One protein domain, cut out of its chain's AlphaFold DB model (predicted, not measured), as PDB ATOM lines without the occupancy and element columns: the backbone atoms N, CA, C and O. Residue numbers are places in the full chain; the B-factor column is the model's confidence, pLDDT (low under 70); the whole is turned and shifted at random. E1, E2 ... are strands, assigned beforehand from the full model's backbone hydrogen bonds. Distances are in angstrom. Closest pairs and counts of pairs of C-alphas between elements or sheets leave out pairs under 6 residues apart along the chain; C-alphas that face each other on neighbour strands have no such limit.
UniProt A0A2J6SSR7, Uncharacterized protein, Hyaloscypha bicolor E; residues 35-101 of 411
ATOM      1  N   PRO A  35     -44.116 -35.226  10.138       96.69
ATOM      2  CA  PRO A  35     -42.797 -35.343  10.750       96.69
ATOM      3  C   PRO A  35     -42.635 -36.659  11.509       96.69
ATOM      4  O   PRO A  35     -43.426 -36.965  12.405       96.69
ATOM      5  N   CYS A  36     -41.556 -37.387  11.230       96.38
ATOM      6  CA  CYS A  36     -41.194 -38.591  11.976       96.38
ATOM      7  C   CYS A  36     -40.805 -38.313  13.432       96.38
ATOM      8  O   CYS A  36     -40.765 -39.230  14.254       96.38
ATOM      9  N   ASN A  37     -40.523 -37.055  13.783       93.38
ATOM     10  CA  ASN A  37     -40.380 -36.645  15.168       93.38
ATOM     11  C   ASN A  37     -41.106 -35.324  15.448       93.38
ATOM     12  O   ASN A  37     -40.646 -34.242  15.089       93.38
ATOM     13  N   ALA A  38     -42.258 -35.414  16.112       88.94
ATOM     14  CA  ALA A  38     -43.054 -34.245  16.459       88.94
ATOM     15  C   ALA A  38     -42.286 -33.282  17.384       88.94
ATOM     16  O   ALA A  38     -41.708 -33.686  18.392       88.94
ATOM     17  N   GLY A  39     -42.321 -31.986  17.062       85.75
ATOM     18  CA  GLY A  39     -41.739 -30.926  17.894       85.75
ATOM     19  C   GLY A  39     -40.234 -30.687  17.722       85.75
ATOM     20  O   GLY A  39     -39.699 -29.805  18.390       85.75
ATOM     21  N   ARG A  40     -39.550 -31.403  16.820       90.00
ATOM     22  CA  ARG A  40     -38.160 -31.110  16.427       90.00
ATOM     23  C   ARG A  40     -37.970 -31.231  14.917       90.00
ATOM     24  O   ARG A  40     -38.865 -31.690  14.217       90.00
ATOM     25  N   GLN A  41     -36.805 -30.811  14.424       93.56
ATOM     26  CA  GLN A  41     -36.440 -31.031  13.026       93.56
ATOM     27  C   GLN A  41     -36.299 -32.539  12.750       93.56
ATOM     28  O   GLN A  41     -35.591 -33.225  13.489       93.56
ATOM     29  N   SER A  42     -36.941 -33.046  11.699       95.38
ATOM     30  CA  SER A  42     -36.799 -34.425  11.224       95.38
ATOM     31  C   SER A  42     -37.218 -34.565   9.764       95.38
ATOM     32  O   SER A  42     -38.003 -33.767   9.249       95.38
ATOM     33  N   MET A  43     -36.803 -35.664   9.138       96.38
ATOM     34  CA  MET A  43     -37.485 -36.184   7.954       96.38
ATOM     35  C   MET A  43     -38.991 -36.375   8.219       96.38
ATOM     36  O   MET A  43     -39.437 -36.543   9.363       96.38
ATOM     37  N   CYS A  44     -39.767 -36.303   7.148       97.12
ATOM     38  CA  CYS A  44     -41.211 -36.455   7.113       97.12
ATOM     39  C   CYS A  44     -41.572 -37.567   6.135       97.12
ATOM     40  O   CYS A  44     -41.122 -37.521   4.989       97.12
ATOM     41  N   CYS A  45     -42.433 -38.484   6.567       97.31
ATOM     42  CA  CYS A  45     -42.927 -39.575   5.732       97.31
ATOM     43  C   CYS A  45     -44.424 -39.429   5.443       97.31
ATOM     44  O   CYS A  45     -45.146 -38.810   6.234       97.31
ATOM     45  N   ARG A  46     -44.914 -40.030   4.357       95.62
ATOM     46  CA  ARG A  46     -46.318 -40.037   3.915       95.62
ATOM     47  C   ARG A  46     -47.202 -40.964   4.765       95.62
ATOM     48  O   ARG A  46     -47.967 -41.787   4.268       95.62
ATOM     49  N   THR A  47     -47.102 -40.832   6.085       95.94
ATOM     50  CA  THR A  47     -47.757 -41.703   7.076       95.94
ATOM     51  C   THR A  47     -49.269 -41.475   7.189       95.94
ATOM     52  O   THR A  47     -49.980 -42.306   7.747       95.94
ATOM     53  N   ASN A  48     -49.779 -40.359   6.657       94.50
ATOM     54  CA  ASN A  48     -51.191 -39.971   6.680       94.50
ATOM     55  C   ASN A  48     -51.855 -40.145   5.291       94.50
ATOM     56  O   ASN A  48     -52.678 -39.328   4.875       94.50
ATOM     57  N   ASP A  49     -51.482 -41.203   4.559       92.31
ATOM     58  CA  ASP A  49     -52.227 -41.729   3.402       92.31
ATOM     59  C   ASP A  49     -53.153 -42.883   3.838       92.31
ATOM     60  O   ASP A  49     -52.860 -43.602   4.787       92.31
ATOM     61  N   ASN A  50     -54.289 -43.064   3.158       90.69
ATOM     62  CA  ASN A  50     -55.272 -44.099   3.512       90.69
ATOM     63  C   ASN A  50     -55.043 -45.439   2.793       90.69
ATOM     64  O   ASN A  50     -55.696 -46.417   3.145       90.69
ATOM     65  N   ASN A  51     -54.203 -45.469   1.754       89.31
ATOM     66  CA  ASN A  51     -54.001 -46.649   0.909       89.31
ATOM     67  C   ASN A  51     -52.636 -47.279   1.191       89.31
ATOM     68  O   ASN A  51     -52.559 -48.451   1.534       89.31
ATOM     69  N   TYR A  52     -51.582 -46.466   1.085       89.31
ATOM     70  CA  TYR A  52     -50.189 -46.886   1.247       89.31
ATOM     71  C   TYR A  52     -49.492 -45.887   2.192       89.31
ATOM     72  O   TYR A  52     -48.795 -44.978   1.723       89.31
ATOM     73  N   PRO A  53     -49.783 -45.942   3.507       94.38
ATOM     74  CA  PRO A  53     -49.101 -45.119   4.495       94.38
ATOM     75  C   PRO A  53     -47.666 -45.609   4.680       94.38
ATOM     76  O   PRO A  53     -47.419 -46.810   4.758       94.38
ATOM     77  N   ASP A  54     -46.728 -44.682   4.820       96.88
ATOM     78  CA  ASP A  54     -45.343 -45.052   5.106       96.88
ATOM     79  C   ASP A  54     -45.081 -45.219   6.608       96.88
ATOM     80  O   ASP A  54     -45.732 -44.610   7.462       96.88
ATOM     81  N   ILE A  55     -44.049 -45.997   6.932       97.25
ATOM     82  CA  ILE A  55     -43.460 -46.097   8.266       97.25
ATOM     83  C   ILE A  55     -42.190 -45.243   8.320       97.25
ATOM     84  O   ILE A  55     -41.286 -45.385   7.497       97.25
ATOM     85  N   CYS A  56     -42.097 -44.390   9.339       97.06
ATOM     86  CA  CYS A  56     -40.876 -43.663   9.681       97.06
ATOM     87  C   CYS A  56     -39.805 -44.608  10.240       97.06
ATOM     88  O   CYS A  56     -40.005 -45.222  11.292       97.06
ATOM     89  N   ARG A  57     -38.643 -44.674   9.587       96.62
ATOM     90  CA  ARG A  57     -37.498 -45.479  10.029       96.62
ATOM     91  C   ARG A  57     -36.531 -44.680  10.905       96.62
ATOM     92  O   ARG A  57     -36.498 -43.450  10.903       96.62
ATOM     93  N   THR A  58     -35.698 -45.399  11.655       93.94
ATOM     94  CA  THR A  58     -34.680 -44.830  12.559       93.94
ATOM     95  C   THR A  58     -33.461 -44.247  11.839       93.94
ATOM     96  O   THR A  58     -32.762 -43.419  12.417       93.94
ATOM     97  N   ASP A  59     -33.223 -44.637  10.585       94.06
ATOM     98  CA  ASP A  59     -32.204 -44.070   9.689       94.06
ATOM     99  C   ASP A  59     -32.657 -42.757   9.009       94.06
ATOM    100  O   ASP A  59     -31.868 -42.113   8.320       94.06
ATOM    101  N   GLY A  60     -33.904 -42.327   9.240       94.50
ATOM    102  CA  GLY A  60     -34.498 -41.136   8.631       94.50
ATOM    103  C   GLY A  60     -35.157 -41.383   7.272       94.50
ATOM    104  O   GLY A  60     -35.583 -40.422   6.637       94.50
ATOM    105  N   LEU A  61     -35.250 -42.636   6.820       96.94
ATOM    106  CA  LEU A  61     -35.968 -43.009   5.602       96.94
ATOM    107  C   LEU A  61     -37.438 -43.364   5.888       96.94
ATOM    108  O   LEU A  61     -37.859 -43.529   7.037       96.94
ATOM    109  N   CYS A  62     -38.218 -43.484   4.821       97.31
ATOM    110  CA  CYS A  62     -39.635 -43.842   4.832       97.31
ATOM    111  C   CYS A  62     -39.817 -45.219   4.185       97.31
ATOM    112  O   CYS A  62     -39.089 -45.549   3.254       97.31
ATOM    113  N   GLN A  63     -40.745 -46.038   4.678       97.38
ATOM    114  CA  GLN A  63     -40.960 -47.410   4.200       97.38
ATOM    115  C   GLN A  63     -42.429 -47.645   3.874       97.38
ATOM    116  O   GLN A  63     -43.266 -47.624   4.775       97.38
ATOM    117  N   GLU A  64     -42.726 -47.882   2.599       94.50
ATOM    118  CA  GLU A  64     -44.075 -48.157   2.107       94.50
ATOM    119  C   GLU A  64     -44.538 -49.539   2.594       94.50
ATOM    120  O   GLU A  64     -43.871 -50.548   2.359       94.50
ATOM    121  N   THR A  65     -45.677 -49.602   3.292       90.31
ATOM    122  CA  THR A  65     -46.083 -50.803   4.052       90.31
ATOM    123  C   THR A  65     -46.425 -52.037   3.223       90.31
ATOM    124  O   THR A  65     -46.446 -53.134   3.776       90.31
ATOM    125  N   GLU A  66     -46.772 -51.879   1.944       86.94
ATOM    126  CA  GLU A  66     -47.290 -52.978   1.115       86.94
ATOM    127  C   GLU A  66     -46.221 -53.585   0.196       86.94
ATOM    128  O   GLU A  66     -46.164 -54.804   0.052       86.94
ATOM    129  N   GLN A  67     -45.365 -52.757  -0.409       85.75
ATOM    130  CA  GLN A  67     -44.355 -53.196  -1.381       85.75
ATOM    131  C   GLN A  67     -42.917 -53.186  -0.830       85.75
ATOM    132  O   GLN A  67     -41.984 -53.472  -1.578       85.75
ATOM    133  N   ASP A  68     -42.733 -52.854   0.455       89.19
ATOM    134  CA  ASP A  68     -41.434 -52.746   1.147       89.19
ATOM    135  C   ASP A  68     -40.437 -51.780   0.468       89.19
ATOM    136  O   ASP A  68     -39.215 -51.894   0.592       89.19
ATOM    137  N   VAL A  69     -40.960 -50.801  -0.279       93.00
ATOM    138  CA  VAL A  69     -40.149 -49.804  -0.985       93.00
ATOM    139  C   VAL A  69     -39.678 -48.751   0.008       93.00
ATOM    140  O   VAL A  69     -40.470 -48.178   0.760       93.00
ATOM    141  N   ILE A  70     -38.374 -48.477  -0.006       96.31
ATOM    142  CA  ILE A  70     -37.761 -47.466   0.853       96.31
ATOM    143  C   ILE A  70     -37.614 -46.153   0.084       96.31
ATOM    144  O   ILE A  70     -37.149 -46.133  -1.056       96.31
ATOM    145  N   TRP A  71     -37.982 -45.053   0.729       95.81
ATOM    146  CA  TRP A  71     -38.058 -43.718   0.150       95.81
ATOM    147  C   TRP A  71     -37.269 -42.699   0.981       95.81
ATOM    148  O   TRP A  71     -37.296 -42.705   2.214       95.81
ATOM    149  N   ARG A  72     -36.607 -41.763   0.297       95.81
ATOM    150  CA  ARG A  72     -36.206 -40.461   0.841       95.81
ATOM    151  C   ARG A  72     -37.253 -39.451   0.396       95.81
ATOM    152  O   ARG A  72     -37.259 -39.042  -0.764       95.81
ATOM    153  N   GLU A  73     -38.107 -39.041   1.325       95.38
ATOM    154  CA  GLU A  73     -39.220 -38.129   1.047       95.38
ATOM    155  C   GLU A  73     -38.900 -36.671   1.426       95.38
ATOM    156  O   GLU A  73     -37.957 -36.087   0.886       95.38
ATOM    157  N   SER A  74     -39.653 -36.073   2.358       95.62
ATOM    158  CA  SER A  74     -39.608 -34.646   2.702       95.62
ATOM    159  C   SER A  74     -38.970 -34.384   4.079       95.62
ATOM    160  O   SER A  74     -38.642 -35.319   4.805       95.62
ATOM    161  N   CYS A  75     -38.766 -33.120   4.466       96.12
ATOM    162  CA  CYS A  75     -38.237 -32.750   5.786       96.12
ATOM    163  C   CYS A  75     -38.939 -31.521   6.380       96.12
ATOM    164  O   CYS A  75     -39.443 -30.679   5.648       96.12
ATOM    165  N   THR A  76     -38.935 -31.357   7.702       96.88
ATOM    166  CA  THR A  76     -39.490 -30.168   8.380       96.88
ATOM    167  C   THR A  76     -38.702 -28.867   8.165       96.88
ATOM    168  O   THR A  76     -39.195 -27.796   8.514       96.88
ATOM    169  N   ASP A  77     -37.486 -28.924   7.613       95.25
ATOM    170  CA  ASP A  77     -36.689 -27.731   7.306       95.25
ATOM    171  C   ASP A  77     -36.935 -27.272   5.859       95.25
ATOM    172  O   ASP A  77     -36.518 -27.972   4.931       95.25
ATOM    173  N   PRO A  78     -37.519 -26.083   5.622       93.81
ATOM    174  CA  PRO A  78     -37.680 -25.556   4.269       93.81
ATOM    175  C   PRO A  78     -36.341 -25.275   3.571       93.81
ATOM    176  O   PRO A  78     -36.297 -25.208   2.348       93.81
ATOM    177  N   THR A  79     -35.240 -25.118   4.313       93.81
ATOM    178  CA  THR A  79     -33.909 -24.862   3.742       93.81
ATOM    179  C   THR A  79     -33.100 -26.130   3.473       93.81
ATOM    180  O   THR A  79     -32.089 -26.057   2.773       93.81
ATOM    181  N   TRP A  80     -33.520 -27.284   4.013       93.56
ATOM    182  CA  TRP A  80     -32.771 -28.549   3.967       93.56
ATOM    183  C   TRP A  80     -31.322 -28.447   4.489       93.56
ATOM    184  O   TRP A  80     -30.438 -29.185   4.048       93.56
ATOM    185  N   GLN A  81     -31.052 -27.536   5.429       93.19
ATOM    186  CA  GLN A  81     -29.726 -27.348   6.038       93.19
ATOM    187  C   GLN A  81     -29.590 -28.059   7.389       93.19
ATOM    188  O   GLN A  81     -28.476 -28.363   7.816       93.19
ATOM    189  N   SER A  82     -30.709 -28.349   8.052       92.94
ATOM    190  CA  SER A  82     -30.769 -29.121   9.288       92.94
ATOM    191  C   SER A  82     -30.079 -30.485   9.134       92.94
ATOM    192  O   SER A  82     -30.411 -31.234   8.215       92.94
ATOM    193  N   PRO A  83     -29.206 -30.893  10.077       91.69
ATOM    194  CA  PRO A  83     -28.574 -32.215  10.068       91.69
ATOM    195  C   PRO A  83     -29.556 -33.357  10.384       91.69
ATOM    196  O   PRO A  83     -29.140 -34.505  10.481       91.69
ATOM    197  N   GLN A  84     -30.837 -33.054  10.621       92.94
ATOM    198  CA  GLN A  84     -31.923 -34.037  10.744       92.94
ATOM    199  C   GLN A  84     -32.725 -34.193   9.440       92.94
ATOM    200  O   GLN A  84     -33.641 -35.013   9.387       92.94
ATOM    201  N   CYS A  85     -32.391 -33.415   8.403       94.44
ATOM    202  CA  CYS A  85     -32.855 -33.624   7.038       94.44
ATOM    203  C   CYS A  85     -31.802 -34.416   6.276       94.44
ATOM    204  O   CYS A  85     -30.706 -33.922   6.000       94.44
ATOM    205  N   LEU A  86     -32.134 -35.652   5.921       94.69
ATOM    206  CA  LEU A  86     -31.234 -36.511   5.180       94.69
ATOM    207  C   LEU A  86     -31.125 -36.011   3.734       94.69
ATOM    208  O   LEU A  86     -31.986 -36.286   2.901       94.69
ATOM    209  N   ARG A  87     -30.043 -35.282   3.430       92.38
ATOM    210  CA  ARG A  87     -29.743 -34.681   2.113       92.38
ATOM    211  C   ARG A  87     -29.357 -35.704   1.024       92.38
ATOM    212  O   ARG A  87     -28.469 -35.458   0.213       92.38
ATOM    213  N   LEU A  88     -29.987 -36.873   1.042       92.25
ATOM    214  CA  LEU A  88     -29.701 -38.025   0.197       92.25
ATOM    215  C   LEU A  88     -30.527 -37.915  -1.086       92.25
ATOM    216  O   LEU A  88     -31.715 -37.617  -1.024       92.25
ATOM    217  N   CYS A  89     -29.915 -38.143  -2.249       90.38
ATOM    218  CA  CYS A  89     -30.603 -38.086  -3.544       90.38
ATOM    219  C   CYS A  89     -31.375 -36.769  -3.787       90.38
ATOM    220  O   CYS A  89     -32.470 -36.809  -4.343       90.38
ATOM    221  N   ILE A  90     -30.882 -35.612  -3.314       88.50
ATOM    222  CA  ILE A  90     -31.585 -34.319  -3.484       88.50
ATOM    223  C   ILE A  90     -31.795 -33.994  -4.966       88.50
ATOM    224  O   ILE A  90     -32.886 -33.581  -5.342       88.50
ATOM    225  N   ASP A  91     -30.776 -34.239  -5.788       77.81
ATOM    226  CA  ASP A  91     -30.758 -33.904  -7.217       77.81
ATOM    227  C   ASP A  91     -31.383 -35.010  -8.101       77.81
ATOM    228  O   ASP A  91     -31.196 -35.028  -9.315       77.81
ATOM    229  N   GLY A  92     -32.060 -35.992  -7.490       59.78
ATOM    230  CA  GLY A  92     -32.531 -37.203  -8.160       59.78
ATOM    231  C   GLY A  92     -33.930 -37.091  -8.772       59.78
ATOM    232  O   GLY A  92     -34.845 -36.526  -8.163       59.78
ATOM    233  N   ALA A  93     -34.090 -37.709  -9.948       55.81
ATOM    234  CA  ALA A  93     -35.337 -37.879 -10.700       55.81
ATOM    235  C   ALA A  93     -36.325 -38.814  -9.970       55.81
ATOM    236  O   ALA A  93     -36.492 -39.981 -10.319       55.81
ATOM    237  N   GLY A  94     -36.896 -38.318  -8.875       64.31
ATOM    238  CA  GLY A  94     -37.883 -39.019  -8.063       64.31
ATOM    239  C   GLY A  94     -39.256 -38.361  -8.149       64.31
ATOM    240  O   GLY A  94     -39.366 -37.131  -8.179       64.31
ATOM    241  N   PHE A  95     -40.308 -39.180  -8.139       70.06
ATOM    242  CA  PHE A  95     -41.694 -38.738  -8.301       70.06
ATOM    243  C   PHE A  95     -42.068 -37.658  -7.289       70.06
ATOM    244  O   PHE A  95     -42.097 -37.883  -6.083       70.06
ATOM    245  N   GLY A  96     -42.359 -36.453  -7.782       70.06
ATOM    246  CA  GLY A  96     -42.730 -35.334  -6.915       70.06
ATOM    247  C   GLY A  96     -41.621 -34.888  -5.952       70.06
ATOM    248  O   GLY A  96     -41.933 -34.223  -4.964       70.06
ATOM    249  N   ASN A  97     -40.353 -35.171  -6.277       82.00
ATOM    250  CA  ASN A  97     -39.129 -35.024  -5.473       82.00
ATOM    251  C   ASN A  97     -38.865 -36.138  -4.442       82.00
ATOM    252  O   ASN A  97     -37.793 -36.126  -3.828       82.00
ATOM    253  N   ASP A  98     -39.759 -37.113  -4.267       90.19
ATOM    254  CA  ASP A  98     -39.540 -38.261  -3.381       90.19
ATOM    255  C   ASP A  98     -38.750 -39.341  -4.130       90.19
ATOM    256  O   ASP A  98     -39.084 -39.725  -5.249       90.19
ATOM    257  N   ASN A  99     -37.639 -39.793  -3.547       93.25
ATOM    258  CA  ASN A  99     -36.657 -40.633  -4.231       93.25
ATOM    259  C   ASN A  99     -36.642 -42.050  -3.651       93.25
ATOM    260  O   ASN A  99     -36.409 -42.225  -2.456       93.25
ATOM    261  N   ILE A 100     -36.829 -43.058  -4.504       93.81
ATOM    262  CA  ILE A 100     -36.678 -44.466  -4.120       93.81
ATOM    263  C   ILE A 100     -35.214 -44.752  -3.778       93.81
ATOM    264  O   ILE A 100     -34.298 -44.233  -4.420       93.81
ATOM    265  N   ILE A 101     -35.008 -45.605  -2.783       95.31
ATOM    266  CA  ILE A 101     -33.715 -46.024  -2.271       95.31
ATOM    267  C   ILE A 101     -33.484 -47.513  -2.553       95.31
ATOM    268  O   ILE A 101     -34.294 -48.362  -2.186       95.31
TER     269      ILE A 101
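What this domain is: This is residues 35 to 101 of the 411 residues of an uncharacterized protein of Hyaloscypha bicolor E (UniProt A0A2J6SSR7). With little regular structure, this is a small twisted sheet of four very short strands, E2, E3, E4, E5 in that order, and a long loop, residues 73 to 98, that runs from E4 past E1 and folds back to E5. The sheet is an antiparallel meander, each strand the antiparallel neighbour of the one before. Of 67 printed residues, 15 are in five named strands, E1 to E5 along the chain: all strand, compact, radius of gyration of the C-alphas 11.2 A, spans 31 by 29 by 18 A.

Where its parts are: Find E2 at residues 54 to 56, 6.5 A long; E3 at 62 to 64, 6.8 A; E4 at 70 to 72, 7.2 A; E5 at 99 to 101, 6.4 A, ending at C-alpha 101 (-33.715, -46.024, -2.271). E1, residues 43 to 45, 6.8 A, begins at C-alpha 43 (-37.485, -36.184, 7.954).

How they stand to each other: Within hydrogen-bond range, find N 55 and O 63, 2.8 A, in hairpin E2 and E3; N 62 and O 71, 2.9 A, in hairpin E3 and E4; N 72 and O 99, 2.8 A, in hairpin E4 and E5. E1 pairs with no named strand; its residues 43 to 44 pair antiparallel with 74 to 75.

The domain as a whole: The printed part has no cut. E4 to E5 is a long link. Residues 92 to 94 have pLDDT under 70.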